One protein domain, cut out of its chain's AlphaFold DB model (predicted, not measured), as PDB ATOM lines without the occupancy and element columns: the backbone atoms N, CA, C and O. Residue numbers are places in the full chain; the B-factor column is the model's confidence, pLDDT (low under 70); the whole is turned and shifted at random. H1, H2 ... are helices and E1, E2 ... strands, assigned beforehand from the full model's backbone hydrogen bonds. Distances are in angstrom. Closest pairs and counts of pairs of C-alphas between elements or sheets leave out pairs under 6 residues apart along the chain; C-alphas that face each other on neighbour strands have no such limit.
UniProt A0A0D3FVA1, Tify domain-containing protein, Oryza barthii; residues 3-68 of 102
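What this domain is: This is residues 3 to 68 of the 102 residues of the protein "Tify domain-containing protein" of Oryza barthii (UniProt A0A0D3FVA1). This is an open, strung-out chain: helix H1 stands at one end of the longest axis and helix H3 at the other, with the short helix H2 and the small two-stranded hairpin E1 and E2 between them. The helices are strung along the chain without packing on one another. The printed part has 66 residues, with two named strands and then three named helices in the order E1, E2, H1, H2, H3; the sheet, E1 - E2, is antiparallel and the class is mostly helix. The whole is extended, with a radius of gyration of the C-alphas of 17.8 A, and spans 47 by 30 by 23 A.

How they stand to each other: E1, residues 3 to 5, and E2, residues 8 to 11, form a hairpin, antiparallel at 165 degrees between their directions. The C-alphas of Phe 4 and Val 9, which face each other, are 4.8 A apart. N 3 and O 10 are 2.9 A apart and N 5 and O 8 are 3.0 A apart, both within hydrogen-bond range. H1, residues 16 to 32, touches no helix, and H2, residues 40 to 47, is apart from it. H3, residues 54 to 68, is apart from H1, H2, E1 and E2. In H1, H2 and H3 every O i to N i+4 pair is within hydrogen-bond range.

Where its parts are: E1 begins at C-alpha 3 (173.971, 181.754, 212.180) and is 6.3 A long, while E2 is 10.1 A long. H1 runs 24.4 A from C-alpha 16 (180.254, 184.846, 225.654). H2 is 10.1 A long. H3 is 21.2 A long and ends at C-alpha 68 (195.311, 171.949, 184.301).

The domain as a whole: The farthest C-alphas, those of Asp 17 and Thr 68, are 48.2 A apart. Residues 13 to 39 and 46 to 68 stand free. The printed part has no cut and no long link. Mean pLDDT of the printed part is 77.2; residues 32 to 52 and residue 68 are under 70.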
ATOM      1  N   LEU A   3     174.504 183.039 212.622       90.81
ATOM      2  CA  LEU A   3     173.971 181.754 212.180       90.81
ATOM      3  C   LEU A   3     173.652 181.811 210.684       90.81
ATOM      4  O   LEU A   3     172.929 182.696 210.230       90.81
ATOM      5  N   PHE A   4     174.169 180.836 209.938       92.50
ATOM      6  CA  PHE A   4     173.856 180.620 208.526       92.50
ATOM      7  C   PHE A   4     172.989 179.370 208.410       92.50
ATOM      8  O   PHE A   4     173.445 178.264 208.710       92.50
ATOM      9  N   TYR A   5     171.741 179.532 207.983       88.06
ATOM     10  CA  TYR A   5     170.808 178.419 207.842       88.06
ATOM     11  C   TYR A   5     169.873 178.648 206.658       88.06
ATOM     12  O   TYR A   5     169.263 179.706 206.541       88.06
ATOM     13  N   ASN A   6     169.760 177.649 205.778       84.75
ATOM     14  CA  ASN A   6     168.862 177.672 204.618       84.75
ATOM     15  C   ASN A   6     168.988 178.944 203.747       84.75
ATOM     16  O   ASN A   6     167.996 179.578 203.401       84.75
ATOM     17  N   GLY A   7     170.223 179.379 203.473       87.06
ATOM     18  CA  GLY A   7     170.495 180.600 202.701       87.06
ATOM     19  C   GLY A   7     170.188 181.917 203.428       87.06
ATOM     20  O   GLY A   7     170.449 182.979 202.877       87.06
ATOM     21  N   SER A   8     169.681 181.862 204.662       88.50
ATOM     22  CA  SER A   8     169.413 183.030 205.504       88.50
ATOM     23  C   SER A   8     170.527 183.241 206.527       88.50
ATOM     24  O   SER A   8     171.124 182.283 207.031       88.50
ATOM     25  N   VAL A   9     170.793 184.509 206.839       94.25
ATOM     26  CA  VAL A   9     171.789 184.927 207.832       94.25
ATOM     27  C   VAL A   9     171.071 185.620 208.977       94.25
ATOM     28  O   VAL A   9     170.365 186.600 208.759       94.25
ATOM     29  N   ALA A  10     171.270 185.122 210.192       93.56
ATOM     30  CA  ALA A  10     170.768 185.749 211.404       93.56
ATOM     31  C   ALA A  10     171.943 186.160 212.298       93.56
ATOM     32  O   ALA A  10     172.843 185.358 212.565       93.56
ATOM     33  N   VAL A  11     171.939 187.415 212.745       96.25
ATOM     34  CA  VAL A  11     172.984 187.996 213.594       96.25
ATOM     35  C   VAL A  11     172.364 188.349 214.937       96.25
ATOM     36  O   VAL A  11     171.388 189.090 214.997       96.25
ATOM     37  N   PHE A  12     172.938 187.809 216.005       94.69
ATOM     38  CA  PHE A  12     172.486 188.027 217.374       94.69
ATOM     39  C   PHE A  12     173.609 188.650 218.191       94.69
ATOM     40  O   PHE A  12     174.743 188.157 218.155       94.69
ATOM     41  N   ASP A  13     173.285 189.679 218.966       96.50
ATOM     42  CA  ASP A  13     174.174 190.168 220.011       96.50
ATOM     43  C   ASP A  13     173.983 189.314 221.271       96.50
ATOM     44  O   ASP A  13     172.902 189.265 221.860       96.50
ATOM     45  N   VAL A  14     175.010 188.545 221.623       94.88
ATOM     46  CA  VAL A  14     174.984 187.597 222.743       94.88
ATOM     47  C   VAL A  14     176.319 187.645 223.471       94.88
ATOM     48  O   VAL A  14     177.372 187.686 222.835       94.88
ATOM     49  N   SER A  15     176.273 187.596 224.805       97.00
ATOM     50  CA  SER A  15     177.472 187.475 225.635       97.00
ATOM     51  C   SER A  15     178.151 186.116 225.441       97.00
ATOM     52  O   SER A  15     177.531 185.153 224.980       97.00
ATOM     53  N   HIS A  16     179.429 186.041 225.819       95.00
ATOM     54  CA  HIS A  16     180.254 184.846 225.654       95.00
ATOM     55  C   HIS A  16     179.619 183.598 226.288       95.00
ATOM     56  O   HIS A  16     179.369 182.623 225.584       95.00
ATOM     57  N   ASP A  17     179.237 183.679 227.564       96.94
ATOM     58  CA  ASP A  17     178.668 182.549 228.315       96.94
ATOM     59  C   ASP A  17     177.374 182.018 227.681       96.94
ATOM     60  O   ASP A  17     177.132 180.811 227.610       96.94
ATOM     61  N   LYS A  18     176.534 182.924 227.157       95.94
ATOM     62  CA  LYS A  18     175.293 182.550 226.465       95.94
ATOM     63  C   LYS A  18     175.591 181.838 225.152       95.94
ATOM     64  O   LYS A  18     174.929 180.853 224.828       95.94
ATOM     65  N   ALA A  19     176.578 182.320 224.398       93.81
ATOM     66  CA  ALA A  19     177.007 181.666 223.171       93.81
ATOM     67  C   ALA A  19     177.581 180.268 223.457       93.81
ATOM     68  O   ALA A  19     177.237 179.321 222.751       93.81
ATOM     69  N   GLU A  20     178.385 180.115 224.512       94.75
ATOM     70  CA  GLU A  20     178.956 178.824 224.910       94.75
ATOM     71  C   GLU A  20     177.864 177.805 225.263       94.75
ATOM     72  O   GLU A  20     177.867 176.685 224.745       94.75
ATOM     73  N   ALA A  21     176.875 178.209 226.066       95.25
ATOM     74  CA  ALA A  21     175.746 177.354 226.417       95.25
ATOM     75  C   ALA A  21     174.973 176.882 225.172       95.25
ATOM     76  O   ALA A  21     174.660 175.695 225.047       95.25
ATOM     77  N   ILE A  22     174.710 177.787 224.221       92.94
ATOM     78  CA  ILE A  22     174.030 177.461 222.956       92.94
ATOM     79  C   ILE A  22     174.853 176.467 222.132       92.94
ATOM     80  O   ILE A  22     174.312 175.467 221.657       92.94
ATOM     81  N   MET A  23     176.157 176.710 221.985       90.00
ATOM     82  CA  MET A  23     177.050 175.825 221.237       90.00
ATOM     83  C   MET A  23     177.112 174.434 221.877       90.00
ATOM     84  O   MET A  23     176.989 173.431 221.172       90.00
ATOM     85  N   ARG A  24     177.212 174.353 223.210       93.06
ATOM     86  CA  ARG A  24     177.210 173.082 223.945       93.06
ATOM     87  C   ARG A  24     175.899 172.320 223.748       93.06
ATOM     88  O   ARG A  24     175.951 171.158 223.345       93.06
ATOM     89  N   MET A  25     174.750 172.976 223.928       92.00
ATOM     90  CA  MET A  25     173.433 172.367 223.686       92.00
ATOM     91  C   MET A  25     173.293 171.850 222.249       92.00
ATOM     92  O   MET A  25     172.819 170.735 222.035       92.00
ATOM     93  N   ALA A  26     173.752 172.619 221.256       87.38
ATOM     94  CA  ALA A  26     173.737 172.194 219.859       87.38
ATOM     95  C   ALA A  26     174.619 170.955 219.628       87.38
ATOM     96  O   ALA A  26     174.176 170.005 218.983       87.38
ATOM     97  N   THR A  27     175.835 170.918 220.192       85.06
ATOM     98  CA  THR A  27     176.719 169.743 220.064       85.06
ATOM     99  C   THR A  27     176.120 168.497 220.711       85.06
ATOM    100  O   THR A  27     176.175 167.416 220.125       85.06
ATOM    101  N   GLU A  28     175.491 168.633 221.876       88.94
ATOM    102  CA  GLU A  28     174.825 167.528 222.561       88.94
ATOM    103  C   GLU A  28     173.625 167.011 221.756       88.94
ATOM    104  O   GLU A  28     173.517 165.807 221.516       88.94
ATOM    105  N   ALA A  29     172.805 167.913 221.207       79.56
ATOM    106  CA  ALA A  29     171.709 167.552 220.312       79.56
ATOM    107  C   ALA A  29     172.193 166.804 219.052       79.56
ATOM    108  O   ALA A  29     171.527 165.871 218.600       79.56
ATOM    109  N   THR A  30     173.359 167.166 218.500       73.81
ATOM    110  CA  THR A  30     173.973 166.462 217.351       73.81
ATOM    111  C   THR A  30     174.664 165.146 217.710       73.81
ATOM    112  O   THR A  30     174.868 164.313 216.833       73.81
ATOM    113  N   LYS A  31     175.024 164.930 218.981       70.06
ATOM    114  CA  LYS A  31     175.498 163.626 219.469       70.06
ATOM    115  C   LYS A  31     174.322 162.676 219.704       70.06
ATOM    116  O   LYS A  31     174.420 161.502 219.364       70.06
ATOM    117  N   ALA A  32     173.207 163.194 220.224       65.12
ATOM    118  CA  ALA A  32     171.988 162.428 220.486       65.12
ATOM    119  C   ALA A  32     171.228 162.047 219.199       65.12
ATOM    120  O   ALA A  32     170.793 160.908 219.042       65.12
ATOM    121  N   LYS A  33     171.098 162.971 218.237       59.69
ATOM    122  CA  LYS A  33     170.701 162.647 216.859       59.69
ATOM    123  C   LYS A  33     171.975 162.357 216.092       59.69
ATOM    124  O   LYS A  33     172.579 163.328 215.668       59.69
ATOM    125  N   GLY A  34     172.357 161.089 215.911       56.78
ATOM    126  CA  GLY A  34     173.562 160.626 215.193       56.78
ATOM    127  C   GLY A  34     173.703 161.114 213.739       56.78
ATOM    128  O   GLY A  34     173.803 160.335 212.797       56.78
ATOM    129  N   LEU A  35     173.712 162.427 213.537       55.41
ATOM    130  CA  LEU A  35     173.935 163.130 212.295       55.41
ATOM    131  C   LEU A  35     175.443 163.272 212.156       55.41
ATOM    132  O   LEU A  35     176.014 164.350 212.295       55.41
ATOM    133  N   ALA A  36     176.066 162.156 211.793       53.78
ATOM    134  CA  ALA A  36     177.331 162.108 211.076       53.78
ATOM    135  C   ALA A  36     177.191 162.773 209.688       53.78
ATOM    136  O   ALA A  36     177.479 162.177 208.654       53.78
ATOM    137  N   ARG A  37     176.697 164.014 209.627       53.41
ATOM    138  CA  ARG A  37     176.711 164.818 208.406       53.41
ATOM    139  C   ARG A  37     177.907 165.737 208.478       53.41
ATOM    140  O   ARG A  37     177.796 166.919 208.799       53.41
ATOM    141  N   GLY A  38     179.056 165.144 208.160       54.06
ATOM    142  CA  GLY A  38     180.203 165.894 207.689       54.06
ATOM    143  C   GLY A  38     179.727 166.950 206.694       54.06
ATOM    144  O   GLY A  38     179.069 166.647 205.703       54.06
ATOM    145  N   ASN A  39     180.019 168.201 207.029       57.50
ATOM    146  CA  ASN A  39     179.900 169.353 206.157       57.50
ATOM    147  C   ASN A  39     178.514 169.574 205.509       57.50
ATOM    148  O   ASN A  39     178.382 169.612 204.285       57.50
ATOM    149  N   ALA A  40     177.480 169.818 206.325       56.16
ATOM    150  CA  ALA A  40     176.189 170.348 205.854       56.16
ATOM    151  C   ALA A  40     176.340 171.632 205.006       56.16
ATOM    152  O   ALA A  40     175.509 171.902 204.145       56.16
ATOM    153  N   ILE A  41     177.435 172.381 205.191       57.22
ATOM    154  CA  ILE A  41     177.791 173.535 204.361       57.22
ATOM    155  C   ILE A  41     177.966 173.095 202.898       57.22
ATOM    156  O   ILE A  41     177.265 173.603 202.034       57.22
ATOM    157  N   VAL A  42     178.805 172.094 202.606       55.12
ATOM    158  CA  VAL A  42     178.999 171.585 201.229       55.12
ATOM    159  C   VAL A  42     177.797 170.779 200.729       55.12
ATOM    160  O   VAL A  42     177.439 170.887 199.557       55.12
ATOM    161  N   GLY A  43     177.133 170.023 201.608       54.22
ATOM    162  CA  GLY A  43     175.954 169.231 201.245       54.22
ATOM    163  C   GLY A  43     174.774 170.080 200.763       54.22
ATOM    164  O   GLY A  43     174.072 169.684 199.834       54.22
ATOM    165  N   ASN A  44     174.582 171.273 201.334       57.41
ATOM    166  CA  ASN A  44     173.507 172.177 200.931       57.41
ATOM    167  C   ASN A  44     173.816 172.945 199.634       57.41
ATOM    168  O   ASN A  44     172.892 173.171 198.860       57.41
ATOM    169  N   PHE A  45     175.084 173.264 199.333       56.25
ATOM    170  CA  PHE A  45     175.471 173.817 198.020       56.25
ATOM    171  C   PHE A  45     175.323 172.809 196.870       56.25
ATOM    172  O   PHE A  45     175.229 173.207 195.713       56.25
ATOM    173  N   ALA A  46     175.330 171.509 197.175       57.34
ATOM    174  CA  ALA A  46     175.175 170.447 196.185       57.34
ATOM    175  C   ALA A  46     173.712 170.021 195.964       57.34
ATOM    176  O   ALA A  46     173.405 169.427 194.932       57.34
ATOM    177  N   LYS A  47     172.815 170.282 196.928       55.03
ATOM    178  CA  LYS A  47     171.449 169.728 196.930       55.03
ATOM    179  C   LYS A  47     170.476 170.486 196.030       55.03
ATOM    180  O   LYS A  47     169.481 169.921 195.592       55.03
ATOM    181  N   GLU A  48     170.766 171.737 195.729       54.47
ATOM    182  CA  GLU A  48     169.962 172.515 194.807       54.47
ATOM    183  C   GLU A  48     170.937 173.108 193.792       54.47
ATOM    184  O   GLU A  48     171.797 173.905 194.180       54.47
ATOM    185  N   PRO A  49     170.900 172.687 192.512       51.19
ATOM    186  CA  PRO A  49     171.636 173.362 191.460       51.19
ATOM    187  C   PRO A  49     170.961 174.722 191.264       51.19
ATOM    188  O   PRO A  49     170.244 174.936 190.291       51.19
ATOM    189  N   LEU A  50     171.153 175.628 192.231       54.25
ATOM    190  CA  LEU A  50     170.766 177.022 192.152       54.25
ATOM    191  C   LEU A  50     171.426 177.552 190.891       54.25
ATOM    192  O   LEU A  50     172.640 177.765 190.851       54.25
ATOM    193  N   THR A  51     170.607 177.662 189.845       57.88
ATOM    194  CA  THR A  51     170.680 178.734 188.858       57.88
ATOM    195  C   THR A  51     172.120 179.090 188.520       57.88
ATOM    196  O   THR A  51     172.588 180.187 188.812       57.88
ATOM    197  N   ARG A  52     172.868 178.131 187.955       60.47
ATOM    198  CA  ARG A  52     174.283 178.316 187.626       60.47
ATOM    199  C   ARG A  52     174.377 179.453 186.615       60.47
ATOM    200  O   ARG A  52     174.232 179.251 185.411       60.47
ATOM    201  N   THR A  53     174.552 180.673 187.117       72.31
ATOM    202  CA  THR A  53     174.642 181.861 186.284       72.31
ATOM    203  C   THR A  53     175.773 181.597 185.298       72.31
ATOM    204  O   THR A  53     176.812 181.033 185.661       72.31
ATOM    205  N   LYS A  54     175.566 181.927 184.017       75.31
ATOM    206  CA  LYS A  54     176.543 181.645 182.949       75.31
ATOM    207  C   LYS A  54     177.955 182.112 183.345       75.31
ATOM    208  O   LYS A  54     178.938 181.473 182.977       75.31
ATOM    209  N   SER A  55     178.042 183.166 184.156       80.69
ATOM    210  CA  SER A  55     179.260 183.675 184.784       80.69
ATOM    211  C   SER A  55     179.943 182.673 185.725       80.69
ATOM    212  O   SER A  55     181.128 182.419 185.535       80.69
ATOM    213  N   LEU A  56     179.240 182.052 186.685       81.75
ATOM    214  CA  LEU A  56     179.836 181.063 187.599       81.75
ATOM    215  C   LEU A  56     180.298 179.808 186.851       81.75
ATOM    216  O   LEU A  56     181.377 179.278 187.116       81.75
ATOM    217  N   GLN A  57     179.516 179.359 185.868       84.50
ATOM    218  CA  GLN A  57     179.922 178.263 184.991       84.50
ATOM    219  C   GLN A  57     181.213 178.591 184.236       84.50
ATOM    220  O   GLN A  57     182.157 177.801 184.275       84.50
ATOM    221  N   ARG A  58     181.274 179.758 183.582       84.69
ATOM    222  CA  ARG A  58     182.477 180.224 182.877       84.69
ATOM    223  C   ARG A  58     183.658 180.386 183.831       84.69
ATOM    224  O   ARG A  58     184.764 179.997 183.474       84.69
ATOM    225  N   PHE A  59     183.428 180.891 185.042       87.44
ATOM    226  CA  PHE A  59     184.454 181.056 186.070       87.44
ATOM    227  C   PHE A  59     185.068 179.718 186.487       87.44
ATOM    228  O   PHE A  59     186.288 179.580 186.485       87.44
ATOM    229  N   LEU A  60     184.243 178.713 186.791       88.12
ATOM    230  CA  LEU A  60     184.726 177.392 187.194       88.12
ATOM    231  C   LEU A  60     185.428 176.662 186.043       88.12
ATOM    232  O   LEU A  60     186.489 176.080 186.263       88.12
ATOM    233  N   SER A  61     184.900 176.744 184.816       83.81
ATOM    234  CA  SER A  61     185.573 176.197 183.629       83.81
ATOM    235  C   SER A  61     186.933 176.861 183.390       83.81
ATOM    236  O   SER A  61     187.926 176.154 183.241       83.81
ATOM    237  N   LYS A  62     187.005 178.200 183.449       86.44
ATOM    238  CA  LYS A  62     188.257 178.961 183.289       86.44
ATOM    239  C   LYS A  62     189.254 178.688 184.414       86.44
ATOM    240  O   LYS A  62     190.457 178.630 184.188       86.44
ATOM    241  N   ARG A  63     188.782 178.500 185.645       84.50
ATOM    242  CA  ARG A  63     189.649 178.154 186.776       84.50
ATOM    243  C   ARG A  63     190.199 176.735 186.653       84.50
ATOM    244  O   ARG A  63     191.368 176.540 186.964       84.50
ATOM    245  N   LYS A  64     189.388 175.779 186.182       83.62
ATOM    246  CA  LYS A  64     189.841 174.411 185.897       83.62
ATOM    247  C   LYS A  64     190.922 174.416 184.820       83.62
ATOM    248  O   LYS A  64     191.971 173.835 185.047       83.62
ATOM    249  N   GLU A  65     190.701 175.148 183.728       79.19
ATOM    250  CA  GLU A  65     191.694 175.341 182.664       79.19
ATOM    251  C   GLU A  65     193.016 175.894 183.209       79.19
ATOM    252  O   GLU A  65     194.053 175.330 182.906       79.19
ATOM    253  N   ARG A  66     192.986 176.905 184.093       76.44
ATOM    254  CA  ARG A  66     194.192 177.466 184.740       76.44
ATOM    255  C   ARG A  66     194.906 176.532 185.718       76.44
ATOM    256  O   ARG A  66     196.038 176.818 186.078       76.44
ATOM    257  N   LEU A  67     194.227 175.513 186.241       71.12
ATOM    258  CA  LEU A  67     194.844 174.513 187.117       71.12
ATOM    259  C   LEU A  67     195.467 173.384 186.298       71.12
ATOM    260  O   LEU A  67     196.537 172.900 186.642       71.12
ATOM    261  N   THR A  68     194.798 172.972 185.220       68.56
ATOM    262  CA  THR A  68     195.311 171.949 184.301       68.56
ATOM    263  C   THR A  68     196.368 172.503 183.349       68.56
ATOM    264  O   THR A  68     197.289 171.783 182.983       68.56
TER     265      THR A  68